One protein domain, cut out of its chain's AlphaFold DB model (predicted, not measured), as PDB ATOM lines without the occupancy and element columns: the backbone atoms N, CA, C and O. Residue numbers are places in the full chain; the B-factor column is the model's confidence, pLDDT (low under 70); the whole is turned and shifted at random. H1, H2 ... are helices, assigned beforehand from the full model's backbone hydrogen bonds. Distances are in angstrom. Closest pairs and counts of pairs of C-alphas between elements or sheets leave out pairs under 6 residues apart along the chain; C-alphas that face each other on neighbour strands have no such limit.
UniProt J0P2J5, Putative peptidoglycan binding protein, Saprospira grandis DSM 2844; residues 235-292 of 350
ATOM      1  N   HIS A 235      30.623 -53.090  26.317       77.81
ATOM      2  CA  HIS A 235      29.350 -53.788  26.520       77.81
ATOM      3  C   HIS A 235      29.130 -54.190  27.988       77.81
ATOM      4  O   HIS A 235      28.074 -53.920  28.557       77.81
ATOM      5  N   ASP A 236      30.141 -54.745  28.658       72.75
ATOM      6  CA  ASP A 236      30.068 -55.067  30.086       72.75
ATOM      7  C   ASP A 236      29.975 -53.824  30.967       72.75
ATOM      8  O   ASP A 236      29.228 -53.825  31.946       72.75
ATOM      9  N   GLN A 237      30.704 -52.757  30.631       80.75
ATOM     10  CA  GLN A 237      30.612 -51.497  31.359       80.75
ATOM     11  C   GLN A 237      29.227 -50.858  31.178       80.75
ATOM     12  O   GLN A 237      28.635 -50.439  32.171       80.75
ATOM     13  N   ALA A 238      28.676 -50.848  29.961       81.06
ATOM     14  CA  ALA A 238      27.317 -50.395  29.675       81.06
ATOM     15  C   ALA A 238      26.277 -51.214  30.456       81.06
ATOM     16  O   ALA A 238      25.474 -50.636  31.190       81.06
ATOM     17  N   ARG A 239      26.356 -52.553  30.391       77.19
ATOM     18  CA  ARG A 239      25.472 -53.489  31.106       77.19
ATOM     19  C   ARG A 239      25.495 -53.252  32.613       77.19
ATOM     20  O   ARG A 239      24.447 -53.038  33.207       77.19
ATOM     21  N   ILE A 240      26.682 -53.257  33.229       74.56
ATOM     22  CA  ILE A 240      26.843 -53.043  34.677       74.56
ATOM     23  C   ILE A 240      26.301 -51.668  35.077       74.56
ATOM     24  O   ILE A 240      25.569 -51.565  36.059       74.56
ATOM     25  N   THR A 241      26.595 -50.628  34.290       76.06
ATOM     26  CA  THR A 241      26.102 -49.270  34.557       76.06
ATOM     27  C   THR A 241      24.573 -49.220  34.486       76.06
ATOM     28  O   THR A 241      23.962 -48.667  35.394       76.06
ATOM     29  N   MET A 242      23.936 -49.844  33.489       76.00
ATOM     30  CA  MET A 242      22.472 -49.935  33.397       76.00
ATOM     31  C   MET A 242      21.859 -50.685  34.584       76.00
ATOM     32  O   MET A 242      20.991 -50.128  35.253       76.00
ATOM     33  N   THR A 243      22.352 -51.888  34.909       69.31
ATOM     34  CA  THR A 243      21.874 -52.691  36.053       69.31
ATOM     35  C   THR A 243      22.019 -51.957  37.394       69.31
ATOM     36  O   THR A 243      21.219 -52.163  38.300       69.31
ATOM     37  N   GLN A 244      23.018 -51.080  37.535       65.44
ATOM     38  CA  GLN A 244      23.217 -50.259  38.735       65.44
ATOM     39  C   GLN A 244      22.436 -48.931  38.726       65.44
ATOM     40  O   GLN A 244      22.318 -48.313  39.782       65.44
ATOM     41  N   THR A 245      21.927 -48.479  37.571       69.00
ATOM     42  CA  THR A 245      21.297 -47.150  37.401       69.00
ATOM     43  C   THR A 245      19.772 -47.199  37.309       69.00
ATOM     44  O   THR A 245      19.092 -46.267  37.737       69.00
ATOM     45  N   LEU A 246      19.220 -48.249  36.706       67.94
ATOM     46  CA  LEU A 246      17.800 -48.323  36.361       67.94
ATOM     47  C   LEU A 246      17.038 -49.231  37.351       67.94
ATOM     48  O   LEU A 246      17.613 -50.208  37.832       67.94
ATOM     49  N   PRO A 247      15.770 -48.921  37.693       60.06
ATOM     50  CA  PRO A 247      15.006 -47.741  37.267       60.06
ATOM     51  C   PRO A 247      15.445 -46.427  37.948       60.06
ATOM     52  O   PRO A 247      15.259 -45.363  37.364       60.06
ATOM     53  N   GLY A 248      16.073 -46.476  39.133       57.97
ATOM     54  CA  GLY A 248      16.517 -45.263  39.849       57.97
ATOM     55  C   GLY A 248      17.671 -45.418  40.850       57.97
ATOM     56  O   GLY A 248      18.038 -44.446  41.517       57.97
ATOM     57  N   ARG A 249      18.268 -46.612  40.968       57.03
ATOM     58  CA  ARG A 249      19.444 -46.861  41.827       57.03
ATOM     59  C   ARG A 249      20.674 -46.126  41.249       57.03
ATOM     60  O   ARG A 249      20.630 -45.639  40.129       57.03
ATOM     61  N   GLY A 250      21.762 -45.957  42.006       62.16
ATOM     62  CA  GLY A 250      23.099 -45.567  41.492       62.16
ATOM     63  C   GLY A 250      23.296 -44.245  40.705       62.16
ATOM     64  O   GLY A 250      24.441 -43.852  40.486       62.16
ATOM     65  N   ALA A 251      22.260 -43.501  40.305       74.31
ATOM     66  CA  ALA A 251      22.374 -42.393  39.346       74.31
ATOM     67  C   ALA A 251      23.306 -41.250  39.805       74.31
ATOM     68  O   ALA A 251      24.085 -40.711  39.013       74.31
ATOM     69  N   LYS A 252      23.291 -40.916  41.107       72.75
ATOM     70  CA  LYS A 252      24.220 -39.942  41.721       72.75
ATOM     71  C   LYS A 252      25.689 -40.361  41.539       72.75
ATOM     72  O   LYS A 252      26.555 -39.505  41.360       72.75
ATOM     73  N   THR A 253      25.949 -41.667  41.559       64.56
ATOM     74  CA  THR A 253      27.268 -42.302  41.469       64.56
ATOM     75  C   THR A 253      27.787 -42.308  40.031       64.56
ATOM     76  O   THR A 253      28.883 -41.811  39.778       64.56
ATOM     77  N   VAL A 254      26.966 -42.740  39.065       72.25
ATOM     78  CA  VAL A 254      27.298 -42.712  37.625       72.25
ATOM     79  C   VAL A 254      27.615 -41.295  37.149       72.25
ATOM     80  O   VAL A 254      28.640 -41.075  36.498       72.25
ATOM     81  N   ARG A 255      26.809 -40.307  37.566       80.50
ATOM     82  CA  ARG A 255      27.078 -38.887  37.301       80.50
ATOM     83  C   ARG A 255      28.424 -38.421  37.866       80.50
ATOM     84  O   ARG A 255      29.099 -37.625  37.220       80.50
ATOM     85  N   LYS A 256      28.807 -38.893  39.059       73.81
ATOM     86  CA  LYS A 256      30.054 -38.514  39.748       73.81
ATOM     87  C   LYS A 256      31.301 -39.140  39.118       73.81
ATOM     88  O   LYS A 256      32.352 -38.509  39.142       73.81
ATOM     89  N   TRP A 257      31.217 -40.371  38.610       67.31
ATOM     90  CA  TRP A 257      32.383 -41.094  38.080       67.31
ATOM     91  C   TRP A 257      32.572 -40.914  36.582       67.31
ATOM     92  O   TRP A 257      33.678 -40.635  36.128       67.31
ATOM     93  N   TYR A 258      31.497 -41.096  35.818       80.44
ATOM     94  CA  TYR A 258      31.564 -41.171  34.365       80.44
ATOM     95  C   TYR A 258      31.095 -39.871  33.712       80.44
ATOM     96  O   TYR A 258      31.665 -39.473  32.696       80.44
ATOM     97  N   GLY A 259      30.131 -39.177  34.323       85.62
ATOM     98  CA  GLY A 259      29.644 -37.859  33.911       85.62
ATOM     99  C   GLY A 259      28.125 -37.807  33.745       85.62
ATOM    100  O   GLY A 259      27.456 -38.838  33.651       85.62
ATOM    101  N   GLN A 260      27.571 -36.592  33.700       89.62
ATOM    102  CA  GLN A 260      26.143 -36.369  33.431       89.62
ATOM    103  C   GLN A 260      25.739 -36.934  32.059       89.62
ATOM    104  O   GLN A 260      24.733 -37.624  31.950       89.62
ATOM    105  N   ASP A 261      26.591 -36.751  31.049       93.81
ATOM    106  CA  ASP A 261      26.388 -37.277  29.697       93.81
ATOM    107  C   ASP A 261      26.269 -38.813  29.651       93.81
ATOM    108  O   ASP A 261      25.486 -39.341  28.867       93.81
ATOM    109  N   VAL A 262      26.982 -39.538  30.521       92.25
ATOM    110  CA  VAL A 262      26.876 -41.008  30.630       92.25
ATOM    111  C   VAL A 262      25.599 -41.431  31.347       92.25
ATOM    112  O   VAL A 262      24.998 -42.428  30.956       92.25
ATOM    113  N   LEU A 263      25.147 -40.676  32.353       88.94
ATOM    114  CA  LEU A 263      23.851 -40.919  32.991       88.94
ATOM    115  C   LEU A 263      22.697 -40.706  31.997       88.94
ATOM    116  O   LEU A 263      21.772 -41.516  31.947       88.94
ATOM    117  N   ASP A 264      22.762 -39.656  31.182       93.50
ATOM    118  CA  ASP A 264      21.709 -39.350  30.212       93.50
ATOM    119  C   ASP A 264      21.723 -40.311  29.019       93.50
ATOM    120  O   ASP A 264      20.659 -40.714  28.555       93.50
ATOM    121  N   ALA A 265      22.893 -40.789  28.586       94.06
ATOM    122  CA  ALA A 265      22.981 -41.892  27.631       94.06
ATOM    123  C   ALA A 265      22.473 -43.226  28.216       94.06
ATOM    124  O   ALA A 265      21.716 -43.924  27.546       94.06
ATOM    125  N   CYS A 266      22.807 -43.552  29.470       87.62
ATOM    126  CA  CYS A 266      22.311 -44.749  30.169       87.62
ATOM    127  C   CYS A 266      20.773 -44.799  30.204       87.62
ATOM    128  O   CYS A 266      20.175 -45.861  30.038       87.62
ATOM    129  N   ARG A 267      20.133 -43.631  30.360       89.88
ATOM    130  CA  ARG A 267      18.677 -43.451  30.260       89.88
ATOM    131  C   ARG A 267      18.181 -43.532  28.815       89.88
ATOM    132  O   ARG A 267      17.284 -44.309  28.531       89.88
ATOM    133  N   LYS A 268      18.776 -42.763  27.894       94.56
ATOM    134  CA  LYS A 268      18.383 -42.699  26.472       94.56
ATOM    135  C   LYS A 268      18.389 -44.071  25.791       94.56
ATOM    136  O   LYS A 268      17.552 -44.329  24.933       94.56
ATOM    137  N   TYR A 269      19.352 -44.918  26.141       92.69
ATOM    138  CA  TYR A 269      19.534 -46.247  25.562       92.69
ATOM    139  C   TYR A 269      18.969 -47.369  26.455       92.69
ATOM    140  O   TYR A 269      19.322 -48.527  26.253       92.69
ATOM    141  N   SER A 270      18.115 -47.067  27.444       84.50
ATOM    142  CA  SER A 270      17.538 -48.068  28.357       84.50
ATOM    143  C   SER A 270      16.921 -49.249  27.598       84.50
ATOM    144  O   SER A 270      16.054 -49.053  26.749       84.50
ATOM    145  N   GLY A 271      17.369 -50.471  27.898       79.56
ATOM    146  CA  GLY A 271      16.960 -51.695  27.193       79.56
ATOM    147  C   GLY A 271      17.836 -52.079  25.990       79.56
ATOM    148  O   GLY A 271      17.765 -53.217  25.542       79.56
ATOM    149  N   ASN A 272      18.721 -51.198  25.507       87.81
ATOM    150  CA  ASN A 272      19.689 -51.493  24.445       87.81
ATOM    151  C   ASN A 272      21.132 -51.253  24.925       87.81
ATOM    152  O   ASN A 272      21.718 -50.179  24.757       87.81
ATOM    153  N   ILE A 273      21.710 -52.297  25.526       82.12
ATOM    154  CA  ILE A 273      23.067 -52.283  26.089       82.12
ATOM    155  C   ILE A 273      24.121 -52.010  25.005       82.12
ATOM    156  O   ILE A 273      25.049 -51.239  25.252       82.12
ATOM    157  N   GLN A 274      23.980 -52.596  23.811       80.56
ATOM    158  CA  GLN A 274      24.957 -52.433  22.730       80.56
ATOM    159  C   GLN A 274      25.005 -50.983  22.234       80.56
ATOM    160  O   GLN A 274      26.077 -50.391  22.202       80.56
ATOM    161  N   ALA A 275      23.854 -50.352  21.978       85.94
ATOM    162  CA  ALA A 275      23.813 -48.950  21.558       85.94
ATOM    163  C   ALA A 275      24.400 -47.991  22.616       85.94
ATOM    164  O   ALA A 275      25.013 -46.979  22.264       85.94
ATOM    165  N   PHE A 276      24.262 -48.311  23.910       93.38
ATOM    166  CA  PHE A 276      24.930 -47.567  24.982       93.38
ATOM    167  C   PHE A 276      26.450 -47.802  24.993       93.38
ATOM    168  O   PHE A 276      27.213 -46.851  25.171       93.38
ATOM    169  N   ALA A 277      26.891 -49.040  24.765       85.38
ATOM    170  CA  ALA A 277      28.301 -49.409  24.668       85.38
ATOM    171  C   ALA A 277      29.003 -48.706  23.498       85.38
ATOM    172  O   ALA A 277      30.044 -48.084  23.704       85.38
ATOM    173  N   ASP A 278      28.401 -48.732  22.308       88.25
ATOM    174  CA  ASP A 278      28.920 -48.093  21.093       88.25
ATOM    175  C   ASP A 278      29.019 -46.571  21.268       88.25
ATOM    176  O   ASP A 278      30.025 -45.944  20.920       88.25
ATOM    177  N   TRP A 279      27.990 -45.962  21.872       96.62
ATOM    178  CA  TRP A 279      27.994 -44.543  22.225       96.62
ATOM    179  C   TRP A 279      29.119 -44.207  23.216       96.62
ATOM    180  O   TRP A 279      29.823 -43.211  23.032       96.62
ATOM    181  N   TRP A 280      29.325 -45.041  24.240       93.94
ATOM    182  CA  TRP A 280      30.364 -44.835  25.253       93.94
ATOM    183  C   TRP A 280      31.760 -44.988  24.636       93.94
ATOM    184  O   TRP A 280      32.617 -44.127  24.839       93.94
ATOM    185  N   GLN A 281      31.972 -46.013  23.809       89.81
ATOM    186  CA  GLN A 281      33.218 -46.216  23.073       89.81
ATOM    187  C   GLN A 281      33.546 -45.012  22.189       89.81
ATOM    188  O   GLN A 281      34.646 -44.465  22.285       89.81
ATOM    189  N   LYS A 282      32.580 -44.532  21.396       93.00
ATOM    190  CA  LYS A 282      32.761 -43.362  20.526       93.00
ATOM    191  C   LYS A 282      33.022 -42.077  21.315       93.00
ATOM    192  O   LYS A 282      33.823 -41.242  20.903       93.00
ATOM    193  N   ARG A 283      32.395 -41.921  22.481       93.81
ATOM    194  CA  ARG A 283      32.645 -40.808  23.408       93.81
ATOM    195  C   ARG A 283      34.063 -40.822  23.980       93.81
ATOM    196  O   ARG A 283      34.692 -39.769  24.042       93.81
ATOM    197  N   ASP A 284      34.547 -41.976  24.425       90.00
ATOM    198  CA  ASP A 284      35.873 -42.101  25.034       90.00
ATOM    199  C   ASP A 284      36.986 -42.009  23.965       90.00
ATOM    200  O   ASP A 284      38.011 -41.363  24.203       90.00
ATOM    201  N   GLN A 285      36.731 -42.502  22.743       88.06
ATOM    202  CA  GLN A 285      37.536 -42.225  21.539       88.06
ATOM    203  C   GLN A 285      37.633 -40.718  21.253       88.06
ATOM    204  O   GLN A 285      38.736 -40.178  21.207       88.06
ATOM    205  N   ASN A 286      36.498 -40.013  21.149       93.19
ATOM    206  CA  ASN A 286      36.453 -38.560  20.912       93.19
ATOM    207  C   ASN A 286      37.162 -37.731  22.003       93.19
ATOM    208  O   ASN A 286      37.491 -36.569  21.781       93.19
ATOM    209  N   ARG A 287      37.370 -38.302  23.196       90.25
ATOM    210  CA  ARG A 287      38.071 -37.672  24.327       90.25
ATOM    211  C   ARG A 287      39.548 -38.060  24.432       90.25
ATOM    212  O   ARG A 287      40.226 -37.534  25.313       90.25
ATOM    213  N   GLY A 288      40.024 -39.001  23.614       86.00
ATOM    214  CA  GLY A 288      41.376 -39.562  23.697       86.00
ATOM    215  C   GLY A 288      41.670 -40.322  24.999       86.00
ATOM    216  O   GLY A 288      42.836 -40.480  25.353       86.00
ATOM    217  N   ARG A 289      40.646 -40.751  25.756       82.25
ATOM    218  CA  ARG A 289      40.814 -41.412  27.065       82.25
ATOM    219  C   ARG A 289      39.600 -42.243  27.473       82.25
ATOM    220  O   ARG A 289      38.463 -41.796  27.343       82.25
ATOM    221  N   VAL A 290      39.861 -43.406  28.068       82.62
ATOM    222  CA  VAL A 290      38.829 -44.260  28.674       82.62
ATOM    223  C   VAL A 290      38.264 -43.645  29.961       82.62
ATOM    224  O   VAL A 290      38.993 -43.044  30.751       82.62
ATOM    225  N   SER A 291      36.963 -43.816  30.190       79.12
ATOM    226  CA  SER A 291      36.257 -43.334  31.388       79.12
ATOM    227  C   SER A 291      36.103 -44.396  32.484       79.12
ATOM    228  O   SER A 291      35.735 -44.055  33.605       79.12
ATOM    229  N   SER A 292      36.379 -45.674  32.199       76.69
ATOM    230  CA  SER A 292      36.386 -46.758  33.191       76.69
ATOM    231  C   SER A 292      37.731 -47.480  33.204       76.69
ATOM    232  O   SER A 292      38.336 -47.722  32.162       76.69
TER     233      SER A 292
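AT A GLANCE: This is residues 235 to 292 of the 350 residues of the protein "Putative peptidoglycan binding protein" of Saprospira grandis DSM 2844 (UniProt J0P2J5). The longest helix, H4, forms a hairpin with H3, and H1 packs crosswise on both. H2 packs on H3 and H1, away from H4. The printed part has 58 residues with four named helices, H1 to H4 in chain order, and no named strand: all helix, with mostly crossed packing. It is compact, with a radius of gyration of the C-alphas of 10.2 A and spans of 30 by 22 by 17 A.

IN THESE COORDINATES: H4, residues 273 to 286, is 19.9 A long and ends at C-alpha 286 (36.453, -38.560, 20.912). H3 is residues 260 to 268, H2 residues 251 to 257. H1, residues 235 to 245, is 15.1 A long and begins at C-alpha 235 (29.350, -53.788, 26.520).

HOW THE PARTS SIT: H1 and H3 are the hubs, touching three helices each; their closest C-alphas, Met 242 and Cys 266, are 6.1 A apart, and their lines are about perpendicular at 89 degrees. H3 touches H4 at residues 276 to 280 alone, closest C-alphas Cys 266 and Phe 276 at 6.5 A, a shallow tilt of 28 degrees, opposite ways. H1 touches H4, closest C-alphas His 235 and Ala 277 at 4.9 A, only just about perpendicular at 71 degrees. H2 and H3, also a hairpin, touch with C-alphas Arg 255 and Leu 263 closest at 5.8 A, a steep tilt of 45 degrees. H2 and H4 are apart. In H1, H2, H3 and H4 every O i to N i+4 pair is within hydrogen-bond range.

THE WHOLE: The C-alphas farthest apart, Pro 247 and Gly 288, are 30.8 A apart. The printed part has no cut, and its three links are tight. Model pLDDT is under 70 at residues 243 to 250, 253 and 257.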